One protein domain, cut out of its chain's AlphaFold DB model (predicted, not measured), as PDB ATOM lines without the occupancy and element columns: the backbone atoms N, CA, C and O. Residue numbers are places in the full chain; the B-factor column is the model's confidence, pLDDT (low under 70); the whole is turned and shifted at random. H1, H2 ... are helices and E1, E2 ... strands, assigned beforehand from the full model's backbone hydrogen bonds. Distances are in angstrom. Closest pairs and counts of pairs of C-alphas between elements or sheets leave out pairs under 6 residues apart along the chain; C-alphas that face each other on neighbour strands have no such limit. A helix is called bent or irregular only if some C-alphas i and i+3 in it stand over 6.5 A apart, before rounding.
ATOM      1  N   PRO A 116     148.449 149.101 187.281       82.88
ATOM      2  CA  PRO A 116     147.214 149.158 188.056       82.88
ATOM      3  C   PRO A 116     147.529 149.173 189.559       82.88
ATOM      4  O   PRO A 116     148.524 148.606 190.005       82.88
ATOM      5  N   SER A 117     146.685 149.840 190.349       82.06
ATOM      6  CA  SER A 117     146.821 149.914 191.815       82.06
ATOM      7  C   SER A 117     148.111 150.576 192.334       82.06
ATOM      8  O   SER A 117     148.462 150.412 193.499       82.06
ATOM      9  N   CYS A 118     148.794 151.387 191.518       87.31
ATOM     10  CA  CYS A 118     149.965 152.168 191.945       87.31
ATOM     11  C   CYS A 118     149.629 153.344 192.879       87.31
ATOM     12  O   CYS A 118     150.531 153.987 193.412       87.31
ATOM     13  N   VAL A 119     148.345 153.649 193.081       90.75
ATOM     14  CA  VAL A 119     147.881 154.751 193.927       90.75
ATOM     15  C   VAL A 119     146.838 154.243 194.909       90.75
ATOM     16  O   VAL A 119     145.876 153.587 194.513       90.75
ATOM     17  N   ILE A 120     146.988 154.606 196.180       91.75
ATOM     18  CA  ILE A 120     146.007 154.315 197.225       91.75
ATOM     19  C   ILE A 120     145.787 155.537 198.113       91.75
ATOM     20  O   ILE A 120     146.727 156.216 198.521       91.75
ATOM     21  N   LEU A 121     144.524 155.820 198.428       91.38
ATOM     22  CA  LEU A 121     144.151 156.825 199.416       91.38
ATOM     23  C   LEU A 121     143.810 156.123 200.729       91.38
ATOM     24  O   LEU A 121     142.824 155.395 200.810       91.38
ATOM     25  N   VAL A 122     144.602 156.371 201.764       91.50
ATOM     26  CA  VAL A 122     144.380 155.823 203.104       91.50
ATOM     27  C   VAL A 122     143.756 156.906 203.975       91.50
ATOM     28  O   VAL A 122     144.333 157.977 204.177       91.50
ATOM     29  N   ALA A 123     142.560 156.638 204.490       88.31
ATOM     30  CA  ALA A 123     141.898 157.496 205.462       88.31
ATOM     31  C   ALA A 123     142.314 157.088 206.881       88.31
ATOM     32  O   ALA A 123     142.068 155.960 207.297       88.31
ATOM     33  N   ASN A 124     142.917 158.007 207.630       79.75
ATOM     34  CA  ASN A 124     143.223 157.839 209.044       79.75
ATOM     35  C   ASN A 124     142.382 158.825 209.869       79.75
ATOM     36  O   ASN A 124     142.788 159.957 210.149       79.75
ATOM     37  N   GLY A 125     141.161 158.406 210.207       81.88
ATOM     38  CA  GLY A 125     140.204 159.205 210.971       81.88
ATOM     39  C   GLY A 125     139.854 160.531 210.287       81.88
ATOM     40  O   GLY A 125     138.983 160.577 209.423       81.88
ATOM     41  N   LYS A 126     140.515 161.618 210.705       75.56
ATOM     42  CA  LYS A 126     140.301 162.989 210.193       75.56
ATOM     43  C   LYS A 126     141.301 163.406 209.110       75.56
ATOM     44  O   LYS A 126     141.063 164.405 208.432       75.56
ATOM     45  N   ASP A 127     142.398 162.670 208.963       82.44
ATOM     46  CA  ASP A 127     143.442 162.934 207.979       82.44
ATOM     47  C   ASP A 127     143.355 161.891 206.861       82.44
ATOM     48  O   ASP A 127     143.142 160.707 207.108       82.44
ATOM     49  N   HIS A 128     143.556 162.316 205.619       87.81
ATOM     50  CA  HIS A 128     143.701 161.395 204.492       87.81
ATOM     51  C   HIS A 128     145.147 161.456 204.007       87.81
ATOM     52  O   HIS A 128     145.789 162.496 204.098       87.81
ATOM     53  N   SER A 129     145.709 160.358 203.526       90.38
ATOM     54  CA  SER A 129     147.048 160.350 202.934       90.38
ATOM     55  C   SER A 129     147.020 159.543 201.653       90.38
ATOM     56  O   SER A 129     146.563 158.403 201.648       90.38
ATOM     57  N   LEU A 130     147.474 160.151 200.562       91.25
ATOM     58  CA  LEU A 130     147.622 159.467 199.287       91.25
ATOM     59  C   LEU A 130     149.028 158.881 199.213       91.25
ATOM     60  O   LEU A 130     150.004 159.592 199.449       91.25
ATOM     61  N   PHE A 131     149.129 157.611 198.860       92.00
ATOM     62  CA  PHE A 131     150.386 156.933 198.600       92.00
ATOM     63  C   PHE A 131     150.444 156.579 197.123       92.00
ATOM     64  O   PHE A 131     149.472 156.078 196.560       92.00
ATOM     65  N   VAL A 132     151.581 156.869 196.506       92.19
ATOM     66  CA  VAL A 132     151.870 156.562 195.109       92.19
ATOM     67  C   VAL A 132     153.139 155.728 195.067       92.19
ATOM     68  O   VAL A 132     154.175 156.162 195.564       92.19
ATOM     69  N   LEU A 133     153.052 154.547 194.474       89.69
ATOM     70  CA  LEU A 133     154.159 153.631 194.256       89.69
ATOM     71  C   LEU A 133     154.695 153.801 192.830       89.69
ATOM     72  O   LEU A 133     153.923 153.810 191.872       89.69
ATOM     73  N   GLY A 134     156.012 153.901 192.684       86.31
ATOM     74  CA  GLY A 134     156.672 153.876 191.381       86.31
ATOM     75  C   GLY A 134     158.186 153.803 191.523       86.31
ATOM     76  O   GLY A 134     158.742 154.451 192.402       86.31
ATOM     77  N   ASP A 135     158.834 153.012 190.668       79.94
ATOM     78  CA  ASP A 135     160.301 152.931 190.547       79.94
ATOM     79  C   ASP A 135     161.042 152.686 191.878       79.94
ATOM     80  O   ASP A 135     161.991 153.378 192.236       79.94
ATOM     81  N   GLY A 136     160.536 151.755 192.696       82.94
ATOM     82  CA  GLY A 136     161.114 151.470 194.017       82.94
ATOM     83  C   GLY A 136     160.946 152.600 195.044       82.94
ATOM     84  O   GLY A 136     161.554 152.562 196.114       82.94
ATOM     85  N   LEU A 137     160.116 153.607 194.763       89.25
ATOM     86  CA  LEU A 137     159.800 154.713 195.662       89.25
ATOM     87  C   LEU A 137     158.306 154.737 196.000       89.25
ATOM     88  O   LEU A 137     157.435 154.589 195.143       89.25
ATOM     89  N   VAL A 138     158.007 155.001 197.270       91.50
ATOM     90  CA  VAL A 138     156.664 155.347 197.743       91.50
ATOM     91  C   VAL A 138     156.627 156.833 198.049       91.50
ATOM     92  O   VAL A 138     157.231 157.310 199.012       91.50
ATOM     93  N   ARG A 139     155.880 157.575 197.238       91.56
ATOM     94  CA  ARG A 139     155.608 158.994 197.434       91.56
ATOM     95  C   ARG A 139     154.321 159.178 198.225       91.56
ATOM     96  O   ARG A 139     153.252 158.739 197.812       91.56
ATOM     97  N   THR A 140     154.416 159.861 199.359       92.19
ATOM     98  CA  THR A 140     153.291 160.114 200.267       92.19
ATOM     99  C   THR A 140     152.847 161.571 200.199       92.19
ATOM    100  O   THR A 140     153.664 162.475 200.380       92.19
ATOM    101  N   PHE A 141     151.547 161.805 200.028       90.12
ATOM    102  CA  PHE A 141     150.907 163.117 200.073       90.12
ATOM    103  C   PHE A 141     149.946 163.192 201.266       90.12
ATOM    104  O   PHE A 141     148.813 162.710 201.185       90.12
ATOM    105  N   PRO A 142     150.355 163.813 202.385       87.94
ATOM    106  CA  PRO A 142     149.467 163.979 203.522       87.94
ATOM    107  C   PRO A 142     148.436 165.083 203.241       87.94
ATOM    108  O   PRO A 142     148.783 166.224 202.911       87.94
ATOM    109  N   GLN A 143     147.160 164.754 203.419       83.25
ATOM    110  CA  GLN A 143     146.017 165.659 203.358       83.25
ATOM    111  C   GLN A 143     145.535 165.944 204.780       83.25
ATOM    112  O   GLN A 143     144.814 165.156 205.390       83.25
ATOM    113  N   ARG A 144     145.917 167.111 205.304       72.62
ATOM    114  CA  ARG A 144     145.351 167.622 206.558       72.62
ATOM    115  C   ARG A 144     144.204 168.571 206.236       72.62
ATOM    116  O   ARG A 144     144.430 169.506 205.457       72.62
ATOM    117  N   PRO A 145     143.009 168.397 206.822       66.06
ATOM    118  CA  PRO A 145     141.908 169.323 206.617       66.06
ATOM    119  C   PRO A 145     142.313 170.694 207.166       66.06
ATOM    120  O   PRO A 145     142.411 170.902 208.376       66.06
ATOM    121  N   ARG A 146     142.588 171.653 206.275       63.38
ATOM    122  CA  ARG A 146     142.865 173.033 206.672       63.38
ATOM    123  C   ARG A 146     141.581 173.836 206.519       63.38
ATOM    124  O   ARG A 146     141.068 174.008 205.416       63.38
ATOM    125  N   LYS A 147     141.091 174.376 207.634       59.34
ATOM    126  CA  LYS A 147     140.086 175.441 207.607       59.34
ATOM    127  C   LYS A 147     140.773 176.689 207.064       59.34
ATOM    128  O   LYS A 147     141.645 177.248 207.729       59.34
ATOM    129  N   VAL A 148     140.439 177.087 205.844       57.81
ATOM    130  CA  VAL A 148     140.933 178.335 205.259       57.81
ATOM    131  C   VAL A 148     139.850 179.386 205.493       57.81
ATOM    132  O   VAL A 148     138.696 179.203 205.106       57.81
ATOM    133  N   ARG A 149     140.190 180.473 206.199       51.62
ATOM    134  CA  ARG A 149     139.311 181.648 206.282       51.62
ATOM    135  C   ARG A 149     139.438 182.402 204.965       51.62
ATOM    136  O   ARG A 149     140.459 183.033 204.720       51.62
ATOM    137  N   THR A 150     138.410 182.306 204.138       60.34
ATOM    138  CA  THR A 150     138.176 183.208 203.009       60.34
ATOM    139  C   THR A 150     137.252 184.347 203.446       60.34
ATOM    140  O   THR A 150     136.544 184.210 204.448       60.34
ATOM    141  N   ALA A 151     137.288 185.473 202.725       57.91
ATOM    142  CA  ALA A 151     136.488 186.667 203.024       57.91
ATOM    143  C   ALA A 151     134.972 186.370 203.080       57.91
ATOM    144  O   ALA A 151     134.281 186.931 203.922       57.91
ATOM    145  N   ASP A 152     134.505 185.387 202.302       56.78
ATOM    146  CA  ASP A 152     133.091 184.986 202.194       56.78
ATOM    147  C   ASP A 152     132.696 183.784 203.080       56.78
ATOM    148  O   ASP A 152     131.711 183.093 202.823       56.78
ATOM    149  N   GLY A 153     133.472 183.489 204.130       52.56
ATOM    150  CA  GLY A 153     133.168 182.418 205.089       52.56
ATOM    151  C   GLY A 153     134.189 181.279 205.110       52.56
ATOM    152  O   GLY A 153     135.111 181.208 204.299       52.56
ATOM    153  N   ARG A 154     134.077 180.399 206.117       51.56
ATOM    154  CA  ARG A 154     135.027 179.298 206.378       51.56
ATOM    155  C   ARG A 154     134.877 178.214 205.306       51.56
ATOM    156  O   ARG A 154     133.930 177.438 205.366       51.56
ATOM    157  N   GLN A 155     135.827 178.123 204.378       56.75
ATOM    158  CA  GLN A 155     135.875 177.034 203.402       56.75
ATOM    159  C   GLN A 155     136.890 175.973 203.843       56.75
ATOM    160  O   GLN A 155     138.028 176.268 204.228       56.75
ATOM    161  N   ASN A 156     136.464 174.711 203.818       55.94
ATOM    162  CA  ASN A 156     137.349 173.576 204.051       55.94
ATOM    163  C   ASN A 156     138.129 173.323 202.759       55.94
ATOM    164  O   ASN A 156     137.576 172.796 201.800       55.94
ATOM    165  N   ALA A 157     139.406 173.709 202.724       59.47
ATOM    166  CA  ALA A 157     140.275 173.404 201.596       59.47
ATOM    167  C   ALA A 157     141.094 172.152 201.930       59.47
ATOM    168  O   ALA A 157     142.009 172.187 202.759       59.47
ATOM    169  N   THR A 158     140.770 171.038 201.281       62.22
ATOM    170  CA  THR A 158     141.549 169.799 201.346       62.22
ATOM    171  C   THR A 158     142.639 169.855 200.283       62.22
ATOM    172  O   THR A 158     142.437 169.435 199.151       62.22
ATOM    173  N   ARG A 159     143.792 170.436 200.627       68.19
ATOM    174  CA  ARG A 159     144.975 170.420 199.757       68.19
ATOM    175  C   ARG A 159     146.006 169.440 200.293       68.19
ATOM    176  O   ARG A 159     146.330 169.467 201.483       68.19
ATOM    177  N   PHE A 160     146.533 168.607 199.402       72.75
ATOM    178  CA  PHE A 160     147.697 167.779 199.683       72.75
ATOM    179  C   PHE A 160     148.909 168.674 199.967       72.75
ATOM    180  O   PHE A 160     149.136 169.682 199.292       72.75
ATOM    181  N   ARG A 161     149.668 168.352 201.018       73.88
ATOM    182  CA  ARG A 161     150.925 169.049 201.339       73.88
ATOM    183  C   ARG A 161     152.059 168.557 200.435       73.88
ATOM    184  O   ARG A 161     151.876 167.633 199.647       73.88
ATOM    185  N   ARG A 162     153.241 169.179 200.571       82.19
ATOM    186  CA  ARG A 162     154.471 168.705 199.916       82.19
ATOM    187  C   ARG A 162     154.650 167.211 200.177       82.19
ATOM    188  O   ARG A 162     154.418 166.751 201.297       82.19
ATOM    189  N   TYR A 163     155.037 166.499 199.130       86.88
ATOM    190  CA  TYR A 163     155.217 165.063 199.182       86.88
ATOM    191  C   TYR A 163     156.461 164.672 199.975       86.88
ATOM    192  O   TYR A 163     157.389 165.469 200.137       86.88
ATOM    193  N   LYS A 164     156.469 163.432 200.461       89.81
ATOM    194  CA  LYS A 164     157.643 162.785 201.041       89.81
ATOM    195  C   LYS A 164     157.885 161.464 200.324       89.81
ATOM    196  O   LYS A 164     156.967 160.649 200.251       89.81
ATOM    197  N   ASP A 165     159.106 161.271 199.847       91.38
ATOM    198  CA  ASP A 165     159.515 160.055 199.150       91.38
ATOM    199  C   ASP A 165     160.208 159.104 200.127       91.38
ATOM    200  O   ASP A 165     161.061 159.511 200.924       91.38
ATOM    201  N   PHE A 166     159.820 157.836 200.072       89.62
ATOM    202  CA  PHE A 166     160.423 156.741 200.816       89.62
ATOM    203  C   PHE A 166     160.975 155.730 199.820       89.62
ATOM    204  O   PHE A 166     160.241 155.258 198.957       89.62
ATOM    205  N   LYS A 167     162.263 155.400 199.931       89.81
ATOM    206  CA  LYS A 167     162.873 154.338 199.128       89.81
ATOM    207  C   LYS A 167     162.456 152.989 199.701       89.81
ATOM    208  O   LYS A 167     162.621 152.764 200.901       89.81
ATOM    209  N   LEU A 168     161.915 152.126 198.856       84.56
ATOM    210  CA  LEU A 168     161.701 150.729 199.187       84.56
ATOM    211  C   LEU A 168     162.986 149.947 198.901       84.56
ATOM    212  O   LEU A 168     163.687 150.266 197.937       84.56
ATOM    213  N   PRO A 169     163.314 148.936 199.720       81.25
ATOM    214  CA  PRO A 169     164.307 147.954 199.321       81.25
ATOM    215  C   PRO A 169     163.813 147.284 198.039       81.25
ATOM    216  O   PRO A 169     162.656 146.864 197.960       81.25
ATOM    217  N   THR A 170     164.672 147.232 197.026       72.75
ATOM    218  CA  THR A 170     164.394 146.480 195.805       72.75
ATOM    219  C   THR A 170     164.231 145.023 196.200       72.75
ATOM    220  O   THR A 170     165.166 144.416 196.727       72.75
ATOM    221  N   LEU A 171     163.031 144.484 196.000       67.81
ATOM    222  CA  LEU A 171     162.873 143.041 196.004       67.81
ATOM    223  C   LEU A 171     163.668 142.517 194.806       67.81
ATOM    224  O   LEU A 171     163.694 143.195 193.775       67.81
ATOM    225  N   PRO A 172     164.365 141.383 194.939       68.75
ATOM    226  CA  PRO A 172     164.966 140.768 193.775       68.75
ATOM    227  C   PRO A 172     163.840 140.508 192.771       68.75
ATOM    228  O   PRO A 172     162.833 139.881 193.109       68.75
ATOM    229  N   ASP A 173     163.995 141.031 191.554       61.84
ATOM    230  CA  ASP A 173     163.150 140.702 190.405       61.84
ATOM    231  C   ASP A 173     163.495 139.274 189.956       61.84
ATOM    232  O   ASP A 173     163.918 139.031 188.824       61.84
ATOM    233  N   ASP A 174     163.409 138.323 190.886       64.06
ATOM    234  CA  ASP A 174     163.713 136.928 190.644       64.06
ATOM    235  C   ASP A 174     162.673 136.415 189.648       64.06
ATOM    236  O   ASP A 174     161.536 136.086 189.986       64.06
ATOM    237  N   LEU A 175     163.088 136.354 188.382       68.12
ATOM    238  CA  LEU A 175     162.324 135.774 187.274       68.12
ATOM    239  C   LEU A 175     161.978 134.300 187.534       68.12
ATOM    240  O   LEU A 175     161.113 133.725 186.875       68.12
ATOM    241  N   ILE A 176     162.684 133.687 188.483       71.25
ATOM    242  CA  ILE A 176     162.625 132.279 188.827       71.25
ATOM    243  C   ILE A 176     162.383 132.187 190.333       71.25
ATOM    244  O   ILE A 176     163.165 132.699 191.127       71.25
ATOM    245  N   CYS A 177     161.303 131.508 190.729       70.50
ATOM    246  CA  CYS A 177     161.011 131.236 192.136       70.50
ATOM    247  C   CYS A 177     162.248 130.633 192.836       70.50
ATOM    248  O   CYS A 177     162.872 129.742 192.252       70.50
ATOM    249  N   PRO A 178     162.573 131.014 194.089       68.31
ATOM    250  CA  PRO A 178     163.714 130.458 194.820       68.31
ATOM    251  C   PRO A 178     163.751 128.923 194.841       68.31
ATOM    252  O   PRO A 178     164.822 128.331 194.780       68.31
ATOM    253  N   ALA A 179     162.586 128.263 194.849       69.06
ATOM    254  CA  ALA A 179     162.488 126.804 194.764       69.06
ATOM    255  C   ALA A 179     162.985 126.231 193.423       69.06
ATOM    256  O   ALA A 179     163.588 125.165 193.397       69.06
ATOM    257  N   VAL A 180     162.758 126.939 192.315       74.75
ATOM    258  CA  VAL A 180     163.239 126.547 190.982       74.75
ATOM    259  C   VAL A 180     164.704 126.942 190.806       74.75
ATOM    260  O   VAL A 180     165.474 126.168 190.246       74.75
ATOM    261  N   LYS A 181     165.128 128.088 191.356       74.50
ATOM    262  CA  LYS A 181     166.543 128.491 191.366       74.50
ATOM    263  C   LYS A 181     167.410 127.467 192.112       74.50
ATOM    264  O   LYS A 181     168.464 127.099 191.614       74.50
ATOM    265  N   ARG A 182     166.898 126.912 193.219       70.06
ATOM    266  CA  ARG A 182     167.507 125.791 193.966       70.06
ATOM    267  C   ARG A 182     167.684 124.506 193.156       70.06
ATOM    268  O   ARG A 182     168.565 123.719 193.475       70.06
ATOM    269  N   LEU A 183     166.837 124.267 192.154       76.56
ATOM    270  CA  LEU A 183     166.949 123.097 191.282       76.56
ATOM    271  C   LEU A 183     167.981 123.312 190.167       76.56
ATOM    272  O   LEU A 183     168.587 122.348 189.709       76.56
ATOM    273  N   ILE A 184     168.142 124.558 189.717       81.88
ATOM    274  CA  ILE A 184     169.045 124.924 188.620       81.88
ATOM    275  C   ILE A 184     170.484 125.049 189.129       81.88
ATOM    276  O   ILE A 184     171.374 124.463 188.524       81.88
ATOM    277  N   ASP A 185     170.685 125.737 190.258       79.50
ATOM    278  CA  ASP A 185     172.001 125.980 190.859       79.50
ATOM    279  C   ASP A 185     172.031 125.462 192.312       79.50
ATOM    280  O   ASP A 185     171.898 126.241 193.264       79.50
ATOM    281  N   PRO A 186     172.169 124.136 192.521       67.38
ATOM    282  CA  PRO A 186     172.204 123.548 193.862       67.38
ATOM    283  C   PRO A 186     173.447 123.975 194.664       67.38
ATOM    284  O   PRO A 186     173.375 124.090 195.886       67.38
ATOM    285  N   ASP A 187     174.557 124.272 193.984       70.75
ATOM    286  CA  ASP A 187     175.855 124.543 194.613       70.75
ATOM    287  C   ASP A 187     175.925 125.923 195.295       70.75
ATOM    288  O   ASP A 187     176.594 126.071 196.311       70.75
ATOM    289  N   GLU A 188     175.187 126.926 194.801       65.94
ATOM    290  CA  GLU A 188     175.137 128.277 195.398       65.94
ATOM    291  C   GLU A 188     174.253 128.321 196.665       65.94
ATOM    292  O   GLU A 188     174.402 129.196 197.518       65.94
ATOM    293  N   TYR A 189     173.323 127.369 196.808       58.59
ATOM    294  CA  TYR A 189     172.340 127.331 197.901       58.59
ATOM    295  C   TYR A 189     172.653 126.311 199.003       58.59
ATOM    296  O   TYR A 189     171.962 126.319 200.027       58.59
ATOM    297  N   LEU A 190     173.678 125.473 198.828       61.53
ATOM    298  CA  LEU A 190     174.174 124.562 199.865       61.53
ATOM    299  C   LEU A 190     174.756 125.329 201.067       61.53
ATOM    300  O   LEU A 190     174.454 124.973 202.204       61.53
ATOM    301  N   ASP A 191     175.447 126.449 200.841       56.88
ATOM    302  CA  ASP A 191     176.046 127.275 201.910       56.88
ATOM    303  C   ASP A 191     175.008 127.972 202.818       56.88
ATOM    304  O   ASP A 191     175.322 128.406 203.929       56.88
ATOM    305  N   LEU A 192     173.749 128.077 202.372       55.91
ATOM    306  CA  LEU A 192     172.636 128.621 203.164       55.91
ATOM    307  C   LEU A 192     171.935 127.547 204.015       55.91
ATOM    308  O   LEU A 192     171.185 127.890 204.930       55.91
ATOM    309  N   MET A 193     172.163 126.256 203.740       54.69
ATOM    310  CA  MET A 193     171.540 125.151 204.482       54.69
ATOM    311  C   MET A 193     172.121 124.984 205.885       54.69
ATOM    312  O   MET A 193     171.369 124.676 206.803       54.69
ATOM    313  N   ASP A 194     173.397 125.297 206.103       56.09
ATOM    314  CA  ASP A 194     174.017 125.123 207.424       56.09
ATOM    315  C   ASP A 194     173.563 126.163 208.464       56.09
ATOM    316  O   ASP A 194     173.786 125.976 209.661       56.09
ATOM    317  N   ARG A 195     172.896 127.252 208.045       55.38
ATOM    318  CA  ARG A 195     172.415 128.306 208.959       55.38
ATOM    319  C   ARG A 195     170.911 128.309 209.220       55.38
ATOM    320  O   ARG A 195     170.501 128.867 210.234       55.38
TER     321      ARG A 195
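This is residues 116 to 195 of the 395 residues of an uncharacterized protein of Diaporthe ampelina (UniProt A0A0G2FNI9). This is a long, drawn-out model: a strongly twisted sheet of four strands in the middle, a two-strand hairpin arm, E4 and E5, beyond one end of it, and two short helices, H1 and H2, set far off beyond the other end. No helix covers the sheet, and residues 168 to 177 lead from it to the helices, which meet at a corner. The printed part has 80 residues, with named elements in the order E1 E2 E3 E4 E5 E6 H1 H2, and its class is mixed, helices and strands. The larger sheet runs E1, E2, E3, E6 and the smaller E4, E5, both antiparallel. The whole is extended, a rod spanning 74 by 27 by 19 A, with a radius of gyration of the C-alphas of 22.5 A.

Find C-alpha 119 at (147.881, 154.751, 193.927), where E1, residues 119 to 124, begins its 16.1 A. Next come E2, residues 127 to 134, 23.1 A, and E3, residues 137 to 143, 19.2 A; E6, residues 164 to 167, measures 10.1 A. Look for E4 at residues 146 to 150, 11.8 A, and E5 at residues 153 to 157, 12.0 A, beginning at (133.168, 182.418, 205.089). H1, residues 178 to 184, measures 9.9 A; H2, residues 186 to 195, runs 15.8 A to C-alpha 195 at (172.415, 128.306, 208.959).

Start at the sheet, where E1, E2 and E3 form a meander, each strand the antiparallel neighbour of the one before. In the hairpin E1 and E2, N 122 is 2.8 A from O 129; in the hairpin E2 and E3, N 143 is 2.7 A from O 128. On the other side of E3 is E6, antiparallel at 156 degrees, with N 138 and O 166 2.8 A apart. E3 runs on into E4 at 49 degrees, and in the hairpin E4 and E5, N 148 and O 155 are 3.0 A apart. Neither H1 nor H2 is on the larger sheet. They are close but not clearly touching, the closest C-alphas, of Arg 182 and Tyr 189, being 6.4 A apart, at a steep tilt of 47 degrees, opposite ways. Of the O i to N i+4 pairs, 2 of 3 in H1 and 1 of 6 in H2 are within hydrogen-bond range, and in H2 3 of 7 O i to N i+3 pairs. H2 is irregular, but only just: C-alphas 188 and 191 are 6.7 A apart.

The two C-alphas farthest apart, of Asp 152 and Asp 187, are 74.4 A apart. The printed part has no cut, and no link is long. Mean pLDDT of the printed part is 74.8; look for values under 70 at residues 145 to 159, 171 to 175, 178 to 179, 186 and 188 to 195.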